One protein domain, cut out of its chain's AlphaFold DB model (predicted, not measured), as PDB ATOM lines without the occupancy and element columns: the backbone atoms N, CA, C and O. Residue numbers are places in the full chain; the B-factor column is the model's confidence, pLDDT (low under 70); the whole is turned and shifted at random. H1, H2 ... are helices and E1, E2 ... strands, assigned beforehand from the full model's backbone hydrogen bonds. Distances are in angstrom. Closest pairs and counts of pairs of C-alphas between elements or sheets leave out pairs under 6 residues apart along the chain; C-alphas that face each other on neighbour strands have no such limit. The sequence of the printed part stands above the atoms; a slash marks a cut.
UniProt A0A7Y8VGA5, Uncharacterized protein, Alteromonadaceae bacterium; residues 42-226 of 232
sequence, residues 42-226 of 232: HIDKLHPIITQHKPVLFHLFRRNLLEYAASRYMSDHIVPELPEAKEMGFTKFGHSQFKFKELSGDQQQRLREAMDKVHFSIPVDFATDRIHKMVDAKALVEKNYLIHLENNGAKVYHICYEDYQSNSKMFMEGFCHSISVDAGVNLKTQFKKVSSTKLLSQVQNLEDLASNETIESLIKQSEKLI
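What this domain is: This is residues 42 to 226 of the 232 residues of an uncharacterized protein of Alteromonadaceae bacterium (UniProt A0A7Y8VGA5). The long helix H6 makes one side of a loosely filled frame, with H11 side by side with its first half and the two-stranded ribbon E1 E2 near its second half. At the first end of H6, H2 makes a corner and leads away to a small group of short helices, H3, H4 and H5; H7 and H8 follow the ribbon, and the long stretch 179 to 198 runs back from H8 to H9 on H2. The printed part has 185 residues, with eleven named helices and two named strands in the order H1 E1 H2 H3 H4 H5 H6 E2 H7 H8 H9 H10 H11. The class is mostly helix, and the sheet, E1 beside E2, is parallel. The whole is only just compact, close to loose, with a radius of gyration of the C-alphas of 19.2 A and spans of 53 by 44 by 29 A.

Where its parts are: H1 holds residues 47 to 53, from C-alpha 47 at (201.026, 124.253, 121.662). E1 is 56 to 61, H2 65 to 81 with 23.6 A, H3 83 to 87, H4 96 to 102 and H5 105 to 117 with 18.7 A. H6, 124 to 151, begins at (162.596, 132.162, 133.070) and is 39.1 A long. E2 is 155 to 160, H7 161 to 166, H8 168 to 178, H9 199 to 202 and H10 206 to 211. H11, 213 to 224, ends at (180.197, 118.716, 137.782).

How they stand to each other: H1 is close to but not clearly touching H6, with C-alphas 47 and 149 closest at 7.2 A. E1 and E2 are parallel at 26 degrees, with N 57 and O 155 at 2.8 A; with H2 to H6 between them they form a strand-helix-strand unit. H2 touches H6 by residues 65 to 70, closest C-alphas 69 and 127 at 5.4 A, at a steep tilt of 56 degrees. H3 touches H5, closest C-alphas 84 and 111 at 5.9 A. H4 is close to but not clearly touching H5, C-alphas 100 and 108 being closest at 6.5 A. H7 and H8 touch only at the corner, C-alphas 164 and 171 at 5.3 A. H9 touches H2, C-alphas 200 and 67 at 5.9 A. H10 is close to but not clearly touching H6, C-alphas 209 and 124 at 6.4 A. H11 touches H6 the same way at a shallow tilt of 17 degrees, C-alphas 222 and 135 at 5.5 A. Every O i to N i+4 pair is within hydrogen-bond range in H1, H3, H4, H5, H7, H8, H10 and H11, against 10 of 13 in H2 and 21 of 24 in H6; H9 is too short for such a pair.

The domain as a whole: The C-alphas farthest apart, of Gln 52 and Pro 83, are 53.1 A apart. The printed part has no cut. The link from H8 to H9, of 20 residues, is long. The mean pLDDT of the printed part is 85.4; residues 92 to 97 and 183 to 197 are under 70.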
ATOM      1  N   HIS A  42     192.744 128.649 117.035       72.94
ATOM      2  CA  HIS A  42     193.401 127.354 116.829       72.94
ATOM      3  C   HIS A  42     194.326 126.988 117.992       72.94
ATOM      4  O   HIS A  42     195.441 127.508 118.081       72.94
ATOM      5  N   ILE A  43     193.878 126.076 118.855       78.50
ATOM      6  CA  ILE A  43     194.637 125.630 120.029       78.50
ATOM      7  C   ILE A  43     195.996 125.020 119.670       78.50
ATOM      8  O   ILE A  43     196.986 125.292 120.343       78.50
ATOM      9  N   ASP A  44     196.079 124.327 118.534       79.31
ATOM     10  CA  ASP A  44     197.318 123.711 118.049       79.31
ATOM     11  C   ASP A  44     198.424 124.743 117.785       79.31
ATOM     12  O   ASP A  44     199.607 124.453 117.943       79.31
ATOM     13  N   LYS A  45     198.060 125.988 117.440       81.31
ATOM     14  CA  LYS A  45     199.037 127.073 117.254       81.31
ATOM     15  C   LYS A  45     199.628 127.564 118.577       81.31
ATOM     16  O   LYS A  45     200.697 128.167 118.569       81.31
ATOM     17  N   LEU A  46     198.944 127.331 119.696       79.00
ATOM     18  CA  LEU A  46     199.431 127.684 121.029       79.00
ATOM     19  C   LEU A  46     200.331 126.607 121.621       79.00
ATOM     20  O   LEU A  46     201.137 126.928 122.492       79.00
ATOM     21  N   HIS A  47     200.233 125.363 121.147       81.56
ATOM     22  CA  HIS A  47     201.026 124.253 121.662       81.56
ATOM     23  C   HIS A  47     202.539 124.570 121.672       81.56
ATOM     24  O   HIS A  47     203.112 124.525 122.761       81.56
ATOM     25  N   PRO A  48     203.188 125.029 120.578       83.25
ATOM     26  CA  PRO A  48     204.619 125.348 120.615       83.25
ATOM     27  C   PRO A  48     204.989 126.398 121.674       83.25
ATOM     28  O   PRO A  48     205.994 126.258 122.366       83.25
ATOM     29  N   ILE A  49     204.144 127.422 121.842       81.50
ATOM     30  CA  ILE A  49     204.343 128.498 122.824       81.50
ATOM     31  C   ILE A  49     204.256 127.931 124.244       81.50
ATOM     32  O   ILE A  49     205.054 128.276 125.113       81.50
ATOM     33  N   ILE A  50     203.296 127.043 124.486       82.88
ATOM     34  CA  ILE A  50     203.063 126.442 125.797       82.88
ATOM     35  C   ILE A  50     204.189 125.493 126.179       82.88
ATOM     36  O   ILE A  50     204.694 125.586 127.295       82.88
ATOM     37  N   THR A  51     204.644 124.650 125.256       81.25
ATOM     38  CA  THR A  51     205.782 123.757 125.496       81.25
ATOM     39  C   THR A  51     207.062 124.544 125.765       81.25
ATOM     40  O   THR A  51     207.814 124.203 126.678       81.25
ATOM     41  N   GLN A  52     207.298 125.616 125.001       84.50
ATOM     42  CA  GLN A  52     208.495 126.445 125.127       84.50
ATOM     43  C   GLN A  52     208.513 127.253 126.430       84.50
ATOM     44  O   GLN A  52     209.527 127.278 127.124       84.50
ATOM     45  N   HIS A  53     207.410 127.928 126.761       82.94
ATOM     46  CA  HIS A  53     207.374 128.908 127.850       82.94
ATOM     47  C   HIS A  53     206.756 128.383 129.148       82.94
ATOM     48  O   HIS A  53     206.880 129.045 130.174       82.94
ATOM     49  N   LYS A  54     206.100 127.215 129.113       83.00
ATOM     50  CA  LYS A  54     205.439 126.564 130.258       83.00
ATOM     51  C   LYS A  54     204.596 127.544 131.085       83.00
ATOM     52  O   LYS A  54     204.845 127.713 132.281       83.00
ATOM     53  N   PRO A  55     203.621 128.235 130.463       84.69
ATOM     54  CA  PRO A  55     202.839 129.237 131.162       84.69
ATOM     55  C   PRO A  55     202.019 128.613 132.293       84.69
ATOM     56  O   PRO A  55     201.574 127.463 132.219       84.69
ATOM     57  N   VAL A  56     201.770 129.425 133.317       86.06
ATOM     58  CA  VAL A  56     200.738 129.157 134.315       86.06
ATOM     59  C   VAL A  56     199.443 129.801 133.839       86.06
ATOM     60  O   VAL A  56     199.398 130.996 133.542       86.06
ATOM     61  N   LEU A  57     198.392 129.002 133.735       86.75
ATOM     62  CA  LEU A  57     197.092 129.394 133.223       86.75
ATOM     63  C   LEU A  57     196.089 129.446 134.364       86.75
ATOM     64  O   LEU A  57     196.030 128.548 135.198       86.75
ATOM     65  N   PHE A  58     195.254 130.476 134.352       86.62
ATOM     66  CA  PHE A  58     194.171 130.629 135.308       86.62
ATOM     67  C   PHE A  58     192.848 130.705 134.559       86.62
ATOM     68  O   PHE A  58     192.599 131.643 133.797       86.62
ATOM     69  N   HIS A  59     191.988 129.719 134.775       87.19
ATOM     70  CA  HIS A  59     190.641 129.713 134.240       87.19
ATOM     71  C   HIS A  59     189.695 130.373 135.242       87.19
ATOM     72  O   HIS A  59     189.349 129.796 136.271       87.19
ATOM     73  N   LEU A  60     189.284 131.602 134.923       85.94
ATOM     74  CA  LEU A  60     188.294 132.344 135.694       85.94
ATOM     75  C   LEU A  60     186.876 131.932 135.301       85.94
ATOM     76  O   LEU A  60     186.453 132.180 134.170       85.94
ATOM     77  N   PHE A  61     186.122 131.391 136.255       86.06
ATOM     78  CA  PHE A  61     184.732 130.981 136.059       86.06
ATOM     79  C   PHE A  61     183.796 131.560 137.132       86.06
ATOM     80  O   PHE A  61     184.223 132.205 138.089       86.06
ATOM     81  N   ARG A  62     182.490 131.365 136.927       86.56
ATOM     82  CA  ARG A  62     181.408 131.766 137.838       86.56
ATOM     83  C   ARG A  62     180.780 130.522 138.456       86.56
ATOM     84  O   ARG A  62     180.453 129.594 137.715       86.56
ATOM     85  N   ARG A  63     180.585 130.510 139.774       88.31
ATOM     86  CA  ARG A  63     179.785 129.479 140.465       88.31
ATOM     87  C   ARG A  63     178.315 129.864 140.547       88.31
ATOM     88  O   ARG A  63     177.451 129.037 140.288       88.31
ATOM     89  N   ASN A  64     178.029 131.125 140.863       91.81
ATOM     90  CA  ASN A  64     176.657 131.582 141.037       91.81
ATOM     91  C   ASN A  64     176.048 131.976 139.680       91.81
ATOM     92  O   ASN A  64     176.153 133.120 139.232       91.81
ATOM     93  N   LEU A  65     175.443 130.999 138.998       94.44
ATOM     94  CA  LEU A  65     174.880 131.197 137.659       94.44
ATOM     95  C   LEU A  65     173.595 132.037 137.655       94.44
ATOM     96  O   LEU A  65     173.336 132.728 136.670       94.44
ATOM     97  N   LEU A  66     172.842 132.051 138.758       95.31
ATOM     98  CA  LEU A  66     171.694 132.945 138.923       95.31
ATOM     99  C   LEU A  66     172.143 134.403 139.052       95.31
ATOM    100  O   LEU A  66     171.611 135.270 138.364       95.31
ATOM    101  N   GLU A  67     173.176 134.684 139.853       93.00
ATOM    102  CA  GLU A  67     173.764 136.032 139.943       93.00
ATOM    103  C   GLU A  67     174.332 136.467 138.582       93.00
ATOM    104  O   GLU A  67     174.211 137.631 138.197       93.00
ATOM    105  N   TYR A  68     174.905 135.539 137.805       92.69
ATOM    106  CA  TYR A  68     175.311 135.816 136.427       92.69
ATOM    107  C   TYR A  68     174.119 136.209 135.542       92.69
ATOM    108  O   TYR A  68     174.182 137.249 134.881       92.69
ATOM    109  N   ALA A  69     173.036 135.426 135.542       94.94
ATOM    110  CA  ALA A  69     171.834 135.729 134.769       94.94
ATOM    111  C   ALA A  69     171.224 137.082 135.177       94.94
ATOM    112  O   ALA A  69     170.948 137.910 134.308       94.94
ATOM    113  N   ALA A  70     171.125 137.356 136.481       94.31
ATOM    114  CA  ALA A  70     170.666 138.635 137.019       94.31
ATOM    115  C   ALA A  70     171.562 139.801 136.584       94.31
ATOM    116  O   ALA A  70     171.067 140.826 136.123       94.31
ATOM    117  N   SER A  71     172.886 139.638 136.637       90.38
ATOM    118  CA  SER A  71     173.844 140.650 136.176       90.38
ATOM    119  C   SER A  71     173.709 140.957 134.687       90.38
ATOM    120  O   SER A  71     173.794 142.126 134.289       90.38
ATOM    121  N   ARG A  72     173.478 139.931 133.862       90.62
ATOM    122  CA  ARG A  72     173.207 140.107 132.432       90.62
ATOM    123  C   ARG A  72     171.883 140.817 132.205       90.62
ATOM    124  O   ARG A  72     171.866 141.776 131.447       90.62
ATOM    125  N   TYR A  73     170.819 140.411 132.891       93.44
ATOM    126  CA  TYR A  73     169.511 141.040 132.744       93.44
ATOM    127  C   TYR A  73     169.531 142.512 133.171       93.44
ATOM    128  O   TYR A  73     169.117 143.383 132.410       93.44
ATOM    129  N   MET A  74     170.124 142.804 134.331       90.94
ATOM    130  CA  MET A  74     170.329 144.167 134.821       90.94
ATOM    131  C   MET A  74     171.061 145.021 133.775       90.94
ATOM    132  O   MET A  74     170.614 146.109 133.437       90.94
ATOM    133  N   SER A  75     172.159 144.514 133.209       87.69
ATOM    134  CA  SER A  75     172.968 145.270 132.242       87.69
ATOM    135  C   SER A  75     172.293 145.451 130.879       87.69
ATOM    136  O   SER A  75     172.432 146.510 130.277       87.69
ATOM    137  N   ASP A  76     171.603 144.419 130.388       88.44
ATOM    138  CA  ASP A  76     171.075 144.366 129.021       88.44
ATOM    139  C   ASP A  76     169.645 144.935 128.922       88.44
ATOM    140  O   ASP A  76     169.227 145.345 127.842       88.44
ATOM    141  N   HIS A  77     168.879 144.950 130.020       91.06
ATOM    142  CA  HIS A  77     167.452 145.296 130.005       91.06
ATOM    143  C   HIS A  77     167.050 146.375 131.011       91.06
ATOM    144  O   HIS A  77     166.128 147.128 130.724       91.06
ATOM    145  N   ILE A  78     167.711 146.469 132.168       91.94
ATOM    146  CA  ILE A  78     167.306 147.413 133.222       91.94
ATOM    147  C   ILE A  78     168.084 148.723 133.122       91.94
ATOM    148  O   ILE A  78     167.489 149.785 132.978       91.94
ATOM    149  N   VAL A  79     169.417 148.655 133.156       89.69
ATOM    150  CA  VAL A  79     170.289 149.837 133.120       89.69
ATOM    151  C   VAL A  79     169.996 150.729 131.911       89.69
ATOM    152  O   VAL A  79     169.856 151.924 132.129       89.69
ATOM    153  N   PRO A  80     169.840 150.226 130.672       88.94
ATOM    154  CA  PRO A  80     169.521 151.081 129.524       88.94
ATOM    155  C   PRO A  80     168.182 151.820 129.650       88.94
ATOM    156  O   PRO A  80     167.976 152.827 128.975       88.94
ATOM    157  N   GLU A  81     167.276 151.333 130.500       90.81
ATOM    158  CA  GLU A  81     165.950 151.913 130.694       90.81
ATOM    159  C   GLU A  81     165.890 152.938 131.835       90.81
ATOM    160  O   GLU A  81     164.943 153.726 131.886       90.81
ATOM    161  N   LEU A  82     166.913 152.998 132.695       91.94
ATOM    162  CA  LEU A  82     166.994 153.974 133.782       91.94
ATOM    163  C   LEU A  82     167.112 155.412 133.244       91.94
ATOM    164  O   LEU A  82     167.956 155.657 132.375       91.94
ATOM    165  N   PRO A  83     166.349 156.385 133.780       91.94
ATOM    166  CA  PRO A  83     166.447 157.787 133.374       91.94
ATOM    167  C   PRO A  83     167.875 158.341 133.456       91.94
ATOM    168  O   PRO A  83     168.361 158.937 132.496       91.94
ATOM    169  N   GLU A  84     168.581 158.071 134.556       91.81
ATOM    170  CA  GLU A  84     169.962 158.506 134.784       91.81
ATOM    171  C   GLU A  84     170.914 157.901 133.753       91.81
ATOM    172  O   GLU A  84     171.810 158.568 133.240       91.81
ATOM    173  N   ALA A  85     170.714 156.630 133.410       88.12
ATOM    174  CA  ALA A  85     171.542 155.955 132.428       88.12
ATOM    175  C   ALA A  85     171.273 156.481 131.009       88.12
ATOM    176  O   ALA A  85     172.221 156.656 130.241       88.12
ATOM    177  N   LYS A  86     170.013 156.786 130.666       87.94
ATOM    178  CA  LYS A  86     169.640 157.420 129.390       87.94
ATOM    179  C   LYS A  86     170.237 158.817 129.258       87.94
ATOM    180  O   LYS A  86     170.829 159.103 128.221       87.94
ATOM    181  N   GLU A  87     170.162 159.638 130.308       88.06
ATOM    182  CA  GLU A  87     170.820 160.956 130.386       88.06
ATOM    183  C   GLU A  87     172.325 160.829 130.110       88.06
ATOM    184  O   GLU A  87     172.907 161.612 129.365       88.06
ATOM    185  N   MET A  88     172.949 159.781 130.647       87.50
ATOM    186  CA  MET A  88     174.370 159.492 130.461       87.50
ATOM    187  C   MET A  88     174.677 158.772 129.134       87.50
ATOM    188  O   MET A  88     175.841 158.503 128.839       87.50
ATOM    189  N   GLY A  89     173.671 158.449 128.314       84.25
ATOM    190  CA  GLY A  89     173.780 157.826 126.991       84.25
ATOM    191  C   GLY A  89     174.046 156.317 126.998       84.25
ATOM    192  O   GLY A  89     174.710 155.807 126.090       84.25
ATOM    193  N   PHE A  90     173.675 155.597 128.057       83.38
ATOM    194  CA  PHE A  90     173.776 154.137 128.082       83.38
ATOM    195  C   PHE A  90     172.793 153.548 127.073       83.38
ATOM    196  O   PHE A  90     171.660 154.000 126.950       83.38
ATOM    197  N   THR A  91     173.237 152.528 126.344       77.88
ATOM    198  CA  THR A  91     172.421 151.838 125.344       77.88
ATOM    199  C   THR A  91     172.426 150.340 125.610       77.88
ATOM    200  O   THR A  91     173.351 149.809 126.227       77.88
ATOM    201  N   LYS A  92     171.411 149.648 125.084       67.81
ATOM    202  CA  LYS A  92     171.219 148.193 125.202       67.81
ATOM    203  C   LYS A  92     172.414 147.347 124.741       67.81
ATOM    204  O   LYS A  92     172.578 146.216 125.183       67.81
ATOM    205  N   PHE A  93     173.254 147.891 123.861       65.88
ATOM    206  CA  PHE A  93     174.394 147.186 123.266       65.88
ATOM    207  C   PHE A  93     175.753 147.776 123.668       65.88
ATOM    208  O   PHE A  93     176.791 147.317 123.196       65.88
ATOM    209  N   GLY A  94     175.768 148.788 124.539       62.19
ATOM    210  CA  GLY A  94     176.999 149.389 125.035       62.19
ATOM    211  C   GLY A  94     177.673 148.528 126.102       62.19
ATOM    212  O   GLY A  94     177.021 147.876 126.918       62.19
ATOM    213  N   HIS A  95     179.004 148.563 126.160       66.62
ATOM    214  CA  HIS A  95     179.738 148.003 127.292       66.62
ATOM    215  C   HIS A  95     179.594 148.921 128.515       66.62
ATOM    216  O   HIS A  95     180.462 149.755 128.788       66.62
ATOM    217  N   SER A  96     178.495 148.748 129.256       68.94
ATOM    218  CA  SER A  96     178.107 149.560 130.418       68.94
ATOM    219  C   SER A  96     179.251 149.801 131.406       68.94
ATOM    220  O   SER A  96     179.398 150.901 131.921       68.94
ATOM    221  N   GLN A  97     180.122 148.812 131.613       68.44
ATOM    222  CA  GLN A  97     181.282 148.931 132.492       68.44
ATOM    223  C   GLN A  97     182.322 149.972 132.038       68.44
ATOM    224  O   GLN A  97     182.871 150.680 132.881       68.44
ATOM    225  N   PHE A  98     182.631 150.052 130.739       72.31
ATOM    226  CA  PHE A  98     183.614 151.023 130.238       72.31
ATOM    227  C   PHE A  98     183.033 152.426 130.280       72.31
ATOM    228  O   PHE A  98     183.654 153.328 130.832       72.31
ATOM    229  N   LYS A  99     181.780 152.555 129.844       78.44
ATOM    230  CA  LYS A  99     181.043 153.809 129.908       78.44
ATOM    231  C   LYS A  99     180.904 154.327 131.341       78.44
ATOM    232  O   LYS A  99     181.122 155.501 131.590       78.44
ATOM    233  N   PHE A 100     180.622 153.448 132.304       81.38
ATOM    234  CA  PHE A 100     180.558 153.809 133.722       81.38
ATOM    235  C   PHE A 100     181.874 154.408 134.237       81.38
ATOM    236  O   PHE A 100     181.855 155.333 135.041       81.38
ATOM    237  N   LYS A 101     183.023 153.899 133.775       81.19
ATOM    238  CA  LYS A 101     184.345 154.395 134.184       81.19
ATOM    239  C   LYS A 101     184.643 155.798 133.641       81.19
ATOM    240  O   LYS A 101     185.431 156.515 134.248       81.19
ATOM    241  N   GLU A 102     184.039 156.165 132.515       85.38
ATOM    242  CA  GLU A 102     184.196 157.474 131.867       85.38
ATOM    243  C   GLU A 102     183.342 158.567 132.528       85.38
ATOM    244  O   GLU A 102     183.608 159.752 132.336       85.38
ATOM    245  N   LEU A 103     182.340 158.184 133.323       86.06
ATOM    246  CA  LEU A 103     181.491 159.114 134.063       86.06
ATOM    247  C   LEU A 103     182.261 159.836 135.174       86.06
ATOM    248  O   LEU A 103     183.159 159.262 135.802       86.06
ATOM    249  N   SER A 104     181.837 161.062 135.492       90.88
ATOM    250  CA  SER A 104     182.310 161.785 136.676       90.88
ATOM    251  C   SER A 104     181.932 161.056 137.974       90.88
ATOM    252  O   SER A 104     181.028 160.222 137.989       90.88
ATOM    253  N   GLY A 105     182.604 161.375 139.087       89.19
ATOM    254  CA  GLY A 105     182.307 160.764 140.393       89.19
ATOM    255  C   GLY A 105     180.832 160.892 140.795       89.19
ATOM    256  O   GLY A 105     180.219 159.905 141.196       89.19
ATOM    257  N   ASP A 106     180.244 162.068 140.582       91.94
ATOM    258  CA  ASP A 106     178.837 162.336 140.894       91.94
ATOM    259  C   ASP A 106     177.887 161.561 139.976       91.94
ATOM    260  O   ASP A 106     176.892 161.003 140.431       91.94
ATOM    261  N   GLN A 107     178.207 161.463 138.683       91.19
ATOM    262  CA  GLN A 107     177.430 160.659 137.735       91.19
ATOM    263  C   GLN A 107     177.488 159.167 138.084       91.19
ATOM    264  O   GLN A 107     176.461 158.489 138.068       91.19
ATOM    265  N   GLN A 108     178.670 158.659 138.452       89.56
ATOM    266  CA  GLN A 108     178.836 157.287 138.930       89.56
ATOM    267  C   GLN A 108     177.986 157.028 140.175       89.56
ATOM    268  O   GLN A 108     177.356 155.976 140.267       89.56
ATOM    269  N   GLN A 109     177.958 157.969 141.121       90.19
ATOM    270  CA  GLN A 109     177.176 157.847 142.349       90.19
ATOM    271  C   GLN A 109     175.667 157.892 142.073       90.19
ATOM    272  O   GLN A 109     174.953 156.991 142.506       90.19
ATOM    273  N   ARG A 110     175.191 158.859 141.278       91.94
ATOM    274  CA  ARG A 110     173.779 158.958 140.867       91.94
ATOM    275  C   ARG A 110     173.289 157.671 140.207       91.94
ATOM    276  O   ARG A 110     172.235 157.152 140.561       91.94
ATOM    277  N   LEU A 111     174.071 157.127 139.273       89.94
ATOM    278  CA  LEU A 111     173.707 155.893 138.583       89.94
ATOM    279  C   LEU A 111     173.717 154.679 139.527       89.94
ATOM    280  O   LEU A 111     172.824 153.844 139.433       89.94
ATOM    281  N   ARG A 112     174.672 154.589 140.463       89.00
ATOM    282  CA  ARG A 112     174.670 153.542 141.505       89.00
ATOM    283  C   ARG A 112     173.405 153.592 142.347       89.00
ATOM    284  O   ARG A 112     172.755 152.571 142.514       89.00
ATOM    285  N   GLU A 113     173.041 154.770 142.838       90.38
ATOM    286  CA  GLU A 113     171.845 154.951 143.661       90.38
ATOM    287  C   GLU A 113     170.562 154.625 142.897       90.38
ATOM    288  O   GLU A 113     169.639 154.051 143.472       90.38
ATOM    289  N   ALA A 114     170.501 154.962 141.608       91.38
ATOM    290  CA  ALA A 114     169.395 154.570 140.744       91.38
ATOM    291  C   ALA A 114     169.325 153.043 140.595       91.38
ATOM    292  O   ALA A 114     168.270 152.453 140.813       91.38
ATOM    293  N   MET A 115     170.456 152.395 140.297       90.81
ATOM    294  CA  MET A 115     170.551 150.938 140.160       90.81
ATOM    295  C   MET A 115     170.198 150.194 141.451       90.81
ATOM    296  O   MET A 115     169.502 149.183 141.392       90.81
ATOM    297  N   ASP A 116     170.651 150.680 142.606       89.50
ATOM    298  CA  ASP A 116     170.450 150.025 143.903       89.50
ATOM    299  C   ASP A 116     168.965 150.064 144.345       89.50
ATOM    300  O   ASP A 116     168.525 149.206 145.111       89.50
ATOM    301  N   LYS A 117     168.155 150.994 143.813       90.44
ATOM    302  CA  LYS A 117     166.708 151.109 144.099       90.44
ATOM    303  C   LYS A 117     165.825 150.181 143.263       90.44
ATOM    304  O   LYS A 117     164.659 149.976 143.606       90.44
ATOM    305  N   VAL A 118     166.338 149.638 142.160       92.06
ATOM    306  CA  VAL A 118     165.518 148.819 141.261       92.06
ATOM    307  C   VAL A 118     165.262 147.449 141.868       92.06
ATOM    308  O   VAL A 118     166.184 146.781 142.323       92.06
ATOM    309  N   HIS A 119     164.009 147.012 141.795       94.81
ATOM    310  CA  HIS A 119     163.621 145.617 141.953       94.81
ATOM    311  C   HIS A 119     163.017 145.152 140.632       94.81
ATOM    312  O   HIS A 119     162.285 145.906 139.987       94.81
ATOM    313  N   PHE A 120     163.360 143.947 140.194       95.62
ATOM    314  CA  PHE A 120     162.970 143.453 138.879       95.62
ATOM    315  C   PHE A 120     162.696 141.954 138.899       95.62
ATOM    316  O   PHE A 120     163.186 141.224 139.755       95.62
ATOM    317  N   SER A 121     161.926 141.494 137.916       97.50
ATOM    318  CA  SER A 121     161.727 140.072 137.644       97.50
ATOM    319  C   SER A 121     162.508 139.670 136.397       97.50
ATOM    320  O   SER A 121     162.591 140.442 135.437       97.50
ATOM    321  N   ILE A 122     163.088 138.471 136.408       98.00
ATOM    322  CA  ILE A 122     163.819 137.921 135.261       98.00
ATOM    323  C   ILE A 122     162.929 136.876 134.580       98.00
ATOM    324  O   ILE A 122     162.495 135.938 135.252       98.00
ATOM    325  N   PRO A 123     162.678 136.987 133.265       98.25
ATOM    326  CA  PRO A 123     162.004 135.936 132.512       98.25
ATOM    327  C   PRO A 123     162.751 134.596 132.618       98.25
ATOM    328  O   PRO A 123     163.978 134.542 132.482       98.25
ATOM    329  N   VAL A 124     162.019 133.508 132.872       97.62
ATOM    330  CA  VAL A 124     162.596 132.162 133.070       97.62
ATOM    331  C   VAL A 124     163.348 131.687 131.827       97.62
ATOM    332  O   VAL A 124     164.431 131.113 131.938       97.62
ATOM    333  N   ASP A 125     162.809 131.957 130.642       97.50
ATOM    334  CA  ASP A 125     163.423 131.654 129.347       97.50
ATOM    335  C   ASP A 125     164.755 132.394 129.163       97.50
ATOM    336  O   ASP A 125     165.757 131.784 128.781       97.50
ATOM    337  N   PHE A 126     164.811 133.679 129.528       97.25
ATOM    338  CA  PHE A 126     166.049 134.454 129.524       97.25
ATOM    339  C   PHE A 126     167.081 133.857 130.484       97.25
ATOM    340  O   PHE A 126     168.237 133.655 130.104       97.25
ATOM    341  N   ALA A 127     166.688 133.583 131.732       97.62
ATOM    342  CA  ALA A 127     167.593 133.016 132.728       97.62
ATOM    343  C   ALA A 127     168.141 131.662 132.259       97.62
ATOM    344  O   ALA A 127     169.355 131.451 132.272       97.62
ATOM    345  N   THR A 128     167.262 130.794 131.757       97.75
ATOM    346  CA  THR A 128     167.608 129.475 131.218       97.75
ATOM    347  C   THR A 128     168.599 129.586 130.061       97.75
ATOM    348  O   THR A 128     169.656 128.960 130.113       97.75
ATOM    349  N   ASP A 129     168.332 130.436 129.061       97.31
ATOM    350  CA  ASP A 129     169.234 130.659 127.918       97.31
ATOM    351  C   ASP A 129     170.632 131.112 128.363       97.31
ATOM    352  O   ASP A 129     171.651 130.600 127.889       97.31
ATOM    353  N   ARG A 130     170.708 132.066 129.300       96.12
ATOM    354  CA  ARG A 130     171.990 132.589 129.793       96.12
ATOM    355  C   ARG A 130     172.778 131.554 130.576       96.12
ATOM    356  O   ARG A 130     173.992 131.455 130.383       96.12
ATOM    357  N   ILE A 131     172.108 130.798 131.436       96.50
ATOM    358  CA  ILE A 131     172.735 129.734 132.217       96.50
ATOM    359  C   ILE A 131     173.230 128.640 131.273       96.50
ATOM    360  O   ILE A 131     174.413 128.311 131.314       96.50
ATOM    361  N   HIS A 132     172.385 128.164 130.358       96.25
ATOM    362  CA  HIS A 132     172.736 127.141 129.373       96.25
ATOM    363  C   HIS A 132     173.977 127.529 128.558       96.25
ATOM    364  O   HIS A 132     174.969 126.801 128.546       96.25
ATOM    365  N   LYS A 133     173.998 128.738 127.978       93.81
ATOM    366  CA  LYS A 133     175.157 129.250 127.223       93.81
ATOM    367  C   LYS A 133     176.443 129.298 128.049       93.81
ATOM    368  O   LYS A 133     177.522 129.064 127.509       93.81
ATOM    369  N   MET A 134     176.357 129.618 129.342       91.56
ATOM    370  CA  MET A 134     177.521 129.618 130.231       91.56
ATOM    371  C   MET A 134     178.028 128.196 130.500       91.56
ATOM    372  O   MET A 134     179.239 127.974 130.496       91.56
ATOM    373  N   VAL A 135     177.120 127.238 130.710       92.62
ATOM    374  CA  VAL A 135     177.467 125.822 130.906       92.62
ATOM    375  C   VAL A 135     178.141 125.253 129.660       92.62
ATOM    376  O   VAL A 135     179.227 124.680 129.770       92.62
ATOM    377  N   ASP A 136     177.573 125.495 128.478       91.31
ATOM    378  CA  ASP A 136     178.146 125.063 127.201       91.31
ATOM    379  C   ASP A 136     179.525 125.676 126.960       91.31
ATOM    380  O   ASP A 136     180.480 124.969 126.630       91.31
ATOM    381  N   ALA A 137     179.663 126.988 127.172       88.50
ATOM    382  CA  ALA A 137     180.942 127.671 127.020       88.50
ATOM    383  C   ALA A 137     182.001 127.096 127.972       88.50
ATOM    384  O   ALA A 137     183.139 126.871 127.561       88.50
ATOM    385  N   LYS A 138     181.632 126.813 129.224       88.06
ATOM    386  CA  LYS A 138     182.529 126.192 130.204       88.06
ATOM    387  C   LYS A 138     182.955 124.791 129.766       88.06
ATOM    388  O   LYS A 138     184.147 124.498 129.785       88.06
ATOM    389  N   ALA A 139     182.013 123.952 129.339       88.00
ATOM    390  CA  ALA A 139     182.303 122.603 128.855       88.00
ATOM    391  C   ALA A 139     183.219 122.626 127.622       88.00
ATOM    392  O   ALA A 139     184.158 121.834 127.529       88.00
ATOM    393  N   LEU A 140     182.982 123.562 126.700       87.12
ATOM    394  CA  LEU A 140     183.796 123.759 125.506       87.12
ATOM    395  C   LEU A 140     185.231 124.165 125.859       87.12
ATOM    396  O   LEU A 140     186.177 123.581 125.333       87.12
ATOM    397  N   VAL A 141     185.400 125.144 126.754       87.31
ATOM    398  CA  VAL A 141     186.722 125.603 127.214       87.31
ATOM    399  C   VAL A 141     187.473 124.473 127.915       87.31
ATOM    400  O   VAL A 141     188.636 124.223 127.602       87.31
ATOM    401  N   GLU A 142     186.803 123.749 128.808       85.75
ATOM    402  CA  GLU A 142     187.380 122.612 129.523       85.75
ATOM    403  C   GLU A 142     187.877 121.534 128.547       85.75
ATOM    404  O   GLU A 142     189.044 121.135 128.588       85.75
ATOM    405  N   LYS A 143     186.999 121.094 127.636       84.25
ATOM    406  CA  LYS A 143     187.260 119.981 126.719       84.25
ATOM    407  C   LYS A 143     188.288 120.326 125.647       84.25
ATOM    408  O   LYS A 143     189.193 119.535 125.401       84.25
ATOM    409  N   ASN A 144     188.134 121.473 124.991       82.25
ATOM    410  CA  ASN A 144     188.904 121.786 123.785       82.25
ATOM    411  C   ASN A 144     190.201 122.534 124.082       82.25
ATOM    412  O   ASN A 144     191.107 122.520 123.254       82.25
ATOM    413  N   TYR A 145     190.285 123.199 125.235       86.62
ATOM    414  CA  TYR A 145     191.425 124.036 125.571       86.62
ATOM    415  C   TYR A 145     192.145 123.486 126.793       86.62
ATOM    416  O   TYR A 145     193.251 122.980 126.654       86.62
ATOM    417  N   LEU A 146     191.539 123.518 127.978       86.81
ATOM    418  CA  LEU A 146     192.282 123.291 129.223       86.81
ATOM    419  C   LEU A 146     192.921 121.904 129.304       86.81
ATOM    420  O   LEU A 146     194.112 121.819 129.589       86.81
ATOM    421  N   ILE A 147     192.182 120.843 128.961       86.62
ATOM    422  CA  ILE A 147     192.734 119.478 128.909       86.62
ATOM    423  C   ILE A 147     193.896 119.385 127.911       86.62
ATOM    424  O   ILE A 147     194.927 118.787 128.209       86.62
ATOM    425  N   HIS A 148     193.754 119.993 126.729       85.62
ATOM    426  CA  HIS A 148     194.820 119.989 125.730       85.62
ATOM    427  C   HIS A 148     196.063 120.722 126.247       85.62
ATOM    428  O   HIS A 148     197.174 120.229 126.085       85.62
ATOM    429  N   LEU A 149     195.906 121.879 126.895       86.50
ATOM    430  CA  LEU A 149     197.046 122.650 127.395       86.50
ATOM    431  C   LEU A 149     197.768 121.950 128.548       86.50
ATOM    432  O   LEU A 149     198.997 121.966 128.584       86.50
ATOM    433  N   GLU A 150     197.038 121.288 129.444       87.75
ATOM    434  CA  GLU A 150     197.630 120.469 130.512       87.75
ATOM    435  C   GLU A 150     198.414 119.284 129.968       87.75
ATOM    436  O   GLU A 150     199.550 119.061 130.380       87.75
ATOM    437  N   ASN A 151     197.843 118.560 129.000       86.88
ATOM    438  CA  ASN A 151     198.516 117.430 128.358       86.88
ATOM    439  C   ASN A 151     199.821 117.851 127.661       86.88
ATOM    440  O   ASN A 151     200.704 117.020 127.466       86.88
ATOM    441  N   ASN A 152     199.961 119.137 127.326       85.56
ATOM    442  CA  ASN A 152     201.164 119.723 126.736       85.56
ATOM    443  C   ASN A 152     202.031 120.499 127.752       85.56
ATOM    444  O   ASN A 152     202.916 121.264 127.366       85.56
ATOM    445  N   GLY A 153     201.812 120.288 129.054       85.56
ATOM    446  CA  GLY A 153     202.703 120.739 130.126       85.56
ATOM    447  C   GLY A 153     202.384 122.105 130.738       85.56
ATOM    448  O   GLY A 153     203.176 122.588 131.552       85.56
ATOM    449  N   ALA A 154     201.255 122.735 130.397       87.56
ATOM    450  CA  ALA A 154     200.797 123.927 131.112       87.56
ATOM    451  C   ALA A 154     200.291 123.566 132.515       87.56
ATOM    452  O   ALA A 154     199.595 122.568 132.700       87.56
ATOM    453  N   LYS A 155     200.561 124.428 133.500       88.44
ATOM    454  CA  LYS A 155     199.885 124.357 134.805       88.44
ATOM    455  C   LYS A 155     198.578 125.131 134.714       88.44
ATOM    456  O   LYS A 155     198.617 126.318 134.404       88.44
ATOM    457  N   VAL A 156     197.445 124.492 134.992       87.19
ATOM    458  CA  VAL A 156     196.124 125.138 134.955       87.19
ATOM    459  C   VAL A 156     195.532 125.202 136.359       87.19
ATOM    460  O   VAL A 156     195.367 124.183 137.021       87.19
ATOM    461  N   TYR A 157     195.166 126.408 136.783       86.25
ATOM    462  CA  TYR A 157     194.441 126.681 138.017       86.25
ATOM    463  C   TYR A 157     193.020 127.135 137.702       86.25
ATOM    464  O   TYR A 157     192.779 127.908 136.771       86.25
ATOM    465  N   HIS A 158     192.066 126.677 138.503       85.44
ATOM    466  CA  HIS A 158     190.673 127.100 138.443       85.44
ATOM    467  C   HIS A 158     190.431 128.164 139.512       85.44
ATOM    468  O   HIS A 158     190.670 127.918 140.689       85.44
ATOM    469  N   ILE A 159     189.960 129.346 139.106       85.62
ATOM    470  CA  ILE A 159     189.690 130.464 140.019       85.62
ATOM    471  C   ILE A 159     188.240 130.929 139.877       85.62
ATOM    472  O   ILE A 159     187.733 131.081 138.761       85.62
ATOM    473  N   CYS A 160     187.558 131.169 141.000       85.94
ATOM    474  CA  CYS A 160     186.172 131.629 140.977       85.94
ATOM    475  C   CYS A 160     186.114 133.149 141.079       85.94
ATOM    476  O   CYS A 160     186.730 133.764 141.947       85.94
ATOM    477  N   TYR A 161     185.289 133.774 140.249       84.88
ATOM    478  CA  TYR A 161     185.052 135.208 140.354       84.88
ATOM    479  C   TYR A 161     184.407 135.596 141.692       84.88
ATOM    480  O   TYR A 161     184.665 136.679 142.211       84.88
ATOM    481  N   GLU A 162     183.573 134.730 142.266       85.88
ATOM    482  CA  GLU A 162     182.938 134.995 143.558       85.88
ATOM    483  C   GLU A 162     183.958 135.092 144.708       85.88
ATOM    484  O   GLU A 162     183.728 135.861 145.638       85.88
ATOM    485  N   ASP A 163     185.106 134.406 144.619       84.50
ATOM    486  CA  ASP A 163     186.183 134.510 145.621       84.50
ATOM    487  C   ASP A 163     186.871 135.883 145.559       84.50
ATOM    488  O   ASP A 163     187.200 136.485 146.580       84.50
ATOM    489  N   TYR A 164     187.006 136.440 144.352       83.38
ATOM    490  CA  TYR A 164     187.468 137.815 144.177       83.38
ATOM    491  C   TYR A 164     186.495 138.835 144.786       83.38
ATOM    492  O   TYR A 164     186.923 139.846 145.341       83.38
ATOM    493  N   GLN A 165     185.185 138.588 144.685       79.38
ATOM    494  CA  GLN A 165     184.177 139.483 145.256       79.38
ATOM    495  C   GLN A 165     184.112 139.418 146.782       79.38
ATOM    496  O   GLN A 165     183.805 140.435 147.401       79.38
ATOM    497  N   SER A 166     184.357 138.250 147.378       82.56
ATOM    498  CA  SER A 166     184.314 138.074 148.830       82.56
ATOM    499  C   SER A 166     185.571 138.619 149.507       82.56
ATOM    500  O   SER A 166     185.464 139.323 150.509       82.56
ATOM    501  N   ASN A 167     186.753 138.333 148.955       81.44
ATOM    502  CA  ASN A 167     188.023 138.810 149.485       81.44
ATOM    503  C   ASN A 167     189.052 139.000 148.365       81.44
ATOM    504  O   ASN A 167     189.903 138.149 148.100       81.44
ATOM    505  N   SER A 168     189.010 140.173 147.731       79.81
ATOM    506  CA  SER A 168     189.908 140.502 146.623       79.81
ATOM    507  C   SER A 168     191.387 140.450 147.007       79.81
ATOM    508  O   SER A 168     192.216 140.180 146.145       79.81
ATOM    509  N   LYS A 169     191.739 140.721 148.273       80.50
ATOM    510  CA  LYS A 169     193.132 140.668 148.736       80.50
ATOM    511  C   LYS A 169     193.630 139.224 148.752       80.50
ATOM    512  O   LYS A 169     194.588 138.931 148.044       80.50
ATOM    513  N   MET A 170     192.932 138.332 149.460       81.12
ATOM    514  CA  MET A 170     193.291 136.908 149.510       81.12
ATOM    515  C   MET A 170     193.281 136.267 148.121       81.12
ATOM    516  O   MET A 170     194.180 135.502 147.787       81.12
ATOM    517  N   PHE A 171     192.306 136.620 147.280       82.69
ATOM    518  CA  PHE A 171     192.248 136.145 145.901       82.69
ATOM    519  C   PHE A 171     193.511 136.513 145.106       82.69
ATOM    520  O   PHE A 171     194.081 135.674 144.409       82.69
ATOM    521  N   MET A 172     193.969 137.765 145.216       82.69
ATOM    522  CA  MET A 172     195.177 138.223 144.526       82.69
ATOM    523  C   MET A 172     196.454 137.628 145.134       82.69
ATOM    524  O   MET A 172     197.355 137.261 144.386       82.69
ATOM    525  N   GLU A 173     196.525 137.484 146.459       80.19
ATOM    526  CA  GLU A 173     197.637 136.812 147.145       80.19
ATOM    527  C   GLU A 173     197.773 135.355 146.688       80.19
ATOM    528  O   GLU A 173     198.875 134.916 146.363       80.19
ATOM    529  N   GLY A 174     196.659 134.631 146.561       80.38
ATOM    530  CA  GLY A 174     196.640 133.265 146.046       80.38
ATOM    531  C   GLY A 174     197.098 133.157 144.584       80.38
ATOM    532  O   GLY A 174     197.855 132.248 144.227       80.38
ATOM    533  N   PHE A 175     196.719 134.122 143.739       81.69
ATOM    534  CA  PHE A 175     197.222 134.216 142.364       81.69
ATOM    535  C   PHE A 175     198.744 134.401 142.341       81.69
ATOM    536  O   PHE A 175     199.441 133.650 141.663       81.69
ATOM    537  N   CYS A 176     199.259 135.364 143.112       80.56
ATOM    538  CA  CYS A 176     200.690 135.641 143.246       80.56
ATOM    539  C   CYS A 176     201.463 134.419 143.761       80.56
ATOM    540  O   CYS A 176     202.471 134.039 143.162       80.56
ATOM    541  N   HIS A 177     200.947 133.748 144.793       81.50
ATOM    542  CA  HIS A 177     201.527 132.521 145.338       81.50
ATOM    543  C   HIS A 177     201.652 131.423 144.271       81.50
ATOM    544  O   HIS A 177     202.713 130.816 144.125       81.50
ATOM    545  N   SER A 178     200.611 131.234 143.453       80.50
ATOM    546  CA  SER A 178     200.559 130.209 142.397       80.50
ATOM    547  C   SER A 178     201.598 130.401 141.284       80.50
ATOM    548  O   SER A 178     201.958 129.442 140.602       80.50
ATOM    549  N   ILE A 179     202.103 131.624 141.101       79.88
ATOM    550  CA  ILE A 179     203.186 131.948 140.156       79.88
ATOM    551  C   ILE A 179     204.506 132.296 140.852       79.88
ATOM    552  O   ILE A 179     205.409 132.822 140.206       79.88
ATOM    553  N   SER A 180     204.621 132.017 142.155       79.38
ATOM    554  CA  SER A 180     205.812 132.310 142.964       79.38
ATOM    555  C   SER A 180     206.253 133.778 142.894       79.38
ATOM    556  O   SER A 180     207.442 134.088 142.948       79.38
ATOM    557  N   VAL A 181     205.288 134.690 142.762       74.75
ATOM    558  CA  VAL A 181     205.510 136.134 142.842       74.75
ATOM    559  C   VAL A 181     205.217 136.575 144.267       74.75
ATOM    560  O   VAL A 181     204.141 136.295 144.792       74.75
ATOM    561  N   ASP A 182     206.156 137.289 144.884       70.19
ATOM    562  CA  ASP A 182     205.886 137.972 146.146       70.19
ATOM    563  C   ASP A 182     204.877 139.096 145.885       70.19
ATOM    564  O   ASP A 182     205.134 140.029 145.121       70.19
ATOM    565  N   ALA A 183     203.697 138.969 146.490       62.31
ATOM    566  CA  ALA A 183     202.616 139.933 146.360       62.31
ATOM    567  C   ALA A 183     203.017 141.331 146.862       62.31
ATOM    568  O   ALA A 183     202.448 142.329 146.407       62.31
ATOM    569  N   GLY A 184     204.003 141.428 147.762       59.75
ATOM    570  CA  GLY A 184     204.359 142.670 148.434       59.75
ATOM    571  C   GLY A 184     203.184 143.288 149.210       59.75
ATOM    572  O   GLY A 184     202.020 142.913 149.093       59.75
ATOM    573  N   VAL A 185     203.469 144.303 150.023       53.09
ATOM    574  CA  VAL A 185     202.458 144.915 150.913       53.09
ATOM    575  C   VAL A 185     201.446 145.801 150.150       53.09
ATOM    576  O   VAL A 185     200.433 146.217 150.704       53.09
ATOM    577  N   ASN A 186     201.676 146.085 148.861       56.84
ATOM    578  CA  ASN A 186     200.968 147.124 148.099       56.84
ATOM    579  C   ASN A 186     200.198 146.608 146.866       56.84
ATOM    580  O   ASN A 186     200.209 147.246 145.810       56.84
ATOM    581  N   LEU A 187     199.472 145.491 146.990       63.06
ATOM    582  CA  LEU A 187     198.492 145.075 145.978       63.06
ATOM    583  C   LEU A 187     197.329 146.085 145.894       63.06
ATOM    584  O   LEU A 187     196.293 145.945 146.544       63.06
ATOM    585  N   LYS A 188     197.484 147.131 145.076       59.81
ATOM    586  CA  LYS A 188     196.410 148.088 144.781       59.81
ATOM    587  C   LYS A 188     195.491 147.514 143.708       59.81
ATOM    588  O   LYS A 188     195.816 147.542 142.522       59.81
ATOM    589  N   THR A 189     194.315 147.039 144.105       60.62
ATOM    590  CA  THR A 189     193.256 146.710 143.143       60.62
ATOM    591  C   THR A 189     192.565 148.004 142.697       60.62
ATOM    592  O   THR A 189     192.082 148.788 143.508       60.62
ATOM    593  N   GLN A 190     192.549 148.272 141.389       61.25
ATOM    594  CA  GLN A 190     191.895 149.468 140.826       61.25
ATOM    595  C   GLN A 190     190.439 149.213 140.411       61.25
ATOM    596  O   GLN A 190     189.779 150.086 139.845       61.25
ATOM    597  N   PHE A 191     189.928 148.005 140.645       59.44
ATOM    598  CA  PHE A 191     188.592 147.626 140.216       59.44
ATOM    599  C   PHE A 191     187.556 148.081 141.242       59.44
ATOM    600  O   PHE A 191     187.557 147.631 142.385       59.44
ATOM    601  N   LYS A 192     186.629 148.940 140.819       59.56
ATOM    602  CA  LYS A 192     185.436 149.279 141.597       59.56
ATOM    603  C   LYS A 192     184.238 148.574 140.969       59.56
ATOM    604  O   LYS A 192     183.959 148.773 139.787       59.56
ATOM    605  N   LYS A 193     183.535 147.739 141.743       62.69
ATOM    606  CA  LYS A 193     182.290 147.085 141.298       62.69
ATOM    607  C   LYS A 193     181.267 148.163 140.923       62.69
ATOM    608  O   LYS A 193     181.222 149.190 141.593       62.69
ATOM    609  N   VAL A 194     180.478 147.961 139.865       62.53
ATOM    610  CA  VAL A 194     179.482 148.952 139.398       62.53
ATOM    611  C   VAL A 194     178.264 149.017 140.329       62.53
ATOM    612  O   VAL A 194     177.810 150.109 140.623       62.53
ATOM    613  N   SER A 195     177.807 147.887 140.878       62.56
ATOM    614  CA  SER A 195     176.758 147.836 141.915       62.56
ATOM    615  C   SER A 195     177.359 147.491 143.280       62.56
ATOM    616  O   SER A 195     178.286 146.678 143.360       62.56
ATOM    617  N   SER A 196     176.861 148.126 144.341       58.75
ATOM    618  CA  SER A 196     177.306 147.901 145.721       58.75
ATOM    619  C   SER A 196     176.621 146.678 146.357       58.75
ATOM    620  O   SER A 196     177.226 145.972 147.164       58.75
ATOM    621  N   THR A 197     175.405 146.365 145.912       67.94
ATOM    622  CA  THR A 197     174.530 145.323 146.457       67.94
ATOM    623  C   THR A 197     174.757 143.955 145.795       67.94
ATOM    624  O   THR A 197     175.415 143.822 144.753       67.94
ATOM    625  N   LYS A 198     174.257 142.888 146.431       79.88
ATOM    626  CA  LYS A 198     174.104 141.577 145.780       79.88
ATOM    627  C   LYS A 198     172.914 141.682 144.833       79.88
ATOM    628  O   LYS A 198     171.831 142.014 145.293       79.88
ATOM    629  N   LEU A 199     173.086 141.413 143.540       88.19
ATOM    630  CA  LEU A 199     172.001 141.648 142.579       88.19
ATOM    631  C   LEU A 199     170.813 140.722 142.830       88.19
ATOM    632  O   LEU A 199     169.676 141.111 142.596       88.19
ATOM    633  N   LEU A 200     171.060 139.519 143.356       92.38
ATOM    634  CA  LEU A 200     169.985 138.592 143.700       92.38
ATOM    635  C   LEU A 200     169.011 139.138 144.754       92.38
ATOM    636  O   LEU A 200     167.857 138.731 144.733       92.38
ATOM    637  N   SER A 201     169.399 140.093 145.614       92.75
ATOM    638  CA  SER A 201     168.437 140.709 146.547       92.75
ATOM    639  C   SER A 201     167.436 141.644 145.860       92.75
ATOM    640  O   SER A 201     166.480 142.072 146.491       92.75
ATOM    641  N   GLN A 202     167.663 141.984 144.591       94.12
ATOM    642  CA  GLN A 202     166.787 142.833 143.782       94.12
ATOM    643  C   GLN A 202     165.856 142.014 142.871       94.12
ATOM    644  O   GLN A 202     164.977 142.586 142.225       94.12
ATOM    645  N   VAL A 203     166.045 140.690 142.797       96.75
ATOM    646  CA  VAL A 203     165.263 139.799 141.930       96.75
ATOM    647  C   VAL A 203     164.009 139.337 142.668       96.75
ATOM    648  O   VAL A 203     164.089 138.564 143.618       96.75
ATOM    649  N   GLN A 204     162.845 139.796 142.217       97.62
ATOM    650  CA  GLN A 204     161.564 139.554 142.888       97.62
ATOM    651  C   GLN A 204     161.092 138.102 142.767       97.62
ATOM    652  O   GLN A 204     160.525 137.564 143.708       97.62
ATOM    653  N   ASN A 205     161.352 137.461 141.627       97.88
ATOM    654  CA  ASN A 205     160.955 136.082 141.342       97.88
ATOM    655  C   ASN A 205     162.108 135.081 141.548       97.88
ATOM    656  O   ASN A 205     162.236 134.105 140.812       97.88
ATOM    657  N   LEU A 206     163.000 135.342 142.512       97.19
ATOM    658  CA  LEU A 206     164.186 134.510 142.733       97.19
ATOM    659  C   LEU A 206     163.833 133.070 143.126       97.19
ATOM    660  O   LEU A 206     164.485 132.141 142.654       97.19
ATOM    661  N   GLU A 207     162.815 132.884 143.966       96.75
ATOM    662  CA  GLU A 207     162.372 131.556 144.407       96.75
ATOM    663  C   GLU A 207     161.852 130.719 143.230       96.75
ATOM    664  O   GLU A 207     162.236 129.557 143.084       96.75
ATOM    665  N   ASP A 208     161.086 131.329 142.324       96.75
ATOM    666  CA  ASP A 208     160.592 130.678 141.103       96.75
ATOM    667  C   ASP A 208     161.740 130.275 140.167       96.75
ATOM    668  O   ASP A 208     161.747 129.188 139.589       96.75
ATOM    669  N   LEU A 209     162.754 131.136 140.021       97.38
ATOM    670  CA  LEU A 209     163.937 130.832 139.212       97.38
ATOM    671  C   LEU A 209     164.773 129.707 139.828       97.38
ATOM    672  O   LEU A 209     165.278 128.854 139.101       97.38
ATOM    673  N   ALA A 210     164.941 129.717 141.151       95.12
ATOM    674  CA  ALA A 210     165.736 128.731 141.874       95.12
ATOM    675  C   ALA A 210     165.062 127.352 141.935       95.12
ATOM    676  O   ALA A 210     165.761 126.344 141.969       95.12
ATOM    677  N   SER A 211     163.728 127.312 141.929       96.25
ATOM    678  CA  SER A 211     162.928 126.079 141.929       96.25
ATOM    679  C   SER A 211     162.618 125.538 140.529       96.25
ATOM    680  O   SER A 211     162.064 124.449 140.397       96.25
ATOM    681  N   ASN A 212     162.985 126.259 139.465       98.19
ATOM    682  CA  ASN A 212     162.792 125.782 138.103       98.19
ATOM    683  C   ASN A 212     163.712 124.584 137.793       98.19
ATOM    684  O   ASN A 212     164.936 124.720 137.764       98.19
ATOM    685  N   GLU A 213     163.119 123.433 137.465       98.00
ATOM    686  CA  GLU A 213     163.838 122.165 137.245       98.00
ATOM    687  C   GLU A 213     164.937 122.252 136.175       98.00
ATOM    688  O   GLU A 213     166.006 121.652 136.310       98.00
ATOM    689  N   THR A 214     164.701 123.013 135.101       97.69
ATOM    690  CA  THR A 214     165.686 123.163 134.022       97.69
ATOM    691  C   THR A 214     166.886 123.970 134.505       97.69
ATOM    692  O   THR A 214     168.030 123.560 134.304       97.69
ATOM    693  N   ILE A 215     166.643 125.094 135.182       97.75
ATOM    694  CA  ILE A 215     167.702 125.927 135.762       97.75
ATOM    695  C   ILE A 215     168.499 125.133 136.803       97.75
ATOM    696  O   ILE A 215     169.731 125.128 136.753       97.75
ATOM    697  N   GLU A 216     167.821 124.420 137.704       97.00
ATOM    698  CA  GLU A 216     168.460 123.595 138.729       97.00
ATOM    699  C   GLU A 216     169.353 122.510 138.103       97.00
ATOM    700  O   GLU A 216     170.510 122.335 138.500       97.00
ATOM    701  N   SER A 217     168.851 121.815 137.078       97.00
ATOM    702  CA  SER A 217     169.605 120.803 136.335       97.00
ATOM    703  C   SER A 217     170.876 121.382 135.698       97.00
ATOM    704  O   SER A 217     171.962 120.809 135.840       97.00
ATOM    705  N   LEU A 218     170.784 122.562 135.073       96.38
ATOM    706  CA  LEU A 218     171.932 123.236 134.461       96.38
ATOM    707  C   LEU A 218     172.971 123.690 135.493       96.38
ATOM    708  O   LEU A 218     174.176 123.572 135.252       96.38
ATOM    709  N   ILE A 219     172.535 124.181 136.654       94.50
ATOM    710  CA  ILE A 219     173.441 124.543 137.751       94.50
ATOM    711  C   ILE A 219     174.206 123.303 138.224       94.50
ATOM    712  O   ILE A 219     175.440 123.317 138.224       94.50
ATOM    713  N   LYS A 220     173.505 122.194 138.497       93.81
ATOM    714  CA  LYS A 220     174.127 120.912 138.876       93.81
ATOM    715  C   LYS A 220     175.093 120.400 137.806       93.81
ATOM    716  O   LYS A 220     176.153 119.858 138.122       93.81
ATOM    717  N   GLN A 221     174.761 120.561 136.525       93.12
ATOM    718  CA  GLN A 221     175.661 120.215 135.423       93.12
ATOM    719  C   GLN A 221     176.937 121.068 135.452       93.12
ATOM    720  O   GLN A 221     178.034 120.528 135.316       93.12
ATOM    721  N   SER A 222     176.819 122.380 135.670       91.00
ATOM    722  CA  SER A 222     177.970 123.285 135.772       91.00
ATOM    723  C   SER A 222     178.906 122.923 136.920       91.00
ATOM    724  O   SER A 222     180.128 123.001 136.765       91.00
ATOM    725  N   GLU A 223     178.359 122.530 138.068       88.81
ATOM    726  CA  GLU A 223     179.134 122.127 139.244       88.81
ATOM    727  C   GLU A 223     179.992 120.895 138.952       88.81
ATOM    728  O   GLU A 223     181.178 120.888 139.271       88.81
ATOM    729  N   LYS A 224     179.450 119.910 138.222       87.38
ATOM    730  CA  LYS A 224     180.197 118.716 137.782       87.38
ATOM    731  C   LYS A 224     181.361 119.034 136.840       87.38
ATOM    732  O   LYS A 224     182.300 118.248 136.742       87.38
ATOM    733  N   LEU A 225     181.317 120.173 136.142       82.81
ATOM    734  CA  LEU A 225     182.421 120.637 135.295       82.81
ATOM    735  C   LEU A 225     183.567 121.256 136.108       82.81
ATOM    736  O   LEU A 225     184.652 121.457 135.568       82.81
ATOM    737  N   ILE A 226     183.360 121.573 137.390       71.81
ATOM    738  CA  ILE A 226     184.440 121.995 138.287       71.81
ATOM    739  C   ILE A 226     185.160 120.733 138.747       71.81
ATOM    740  O   ILE A 226     184.874 120.175 139.803       71.81
TER     741      ILE A 226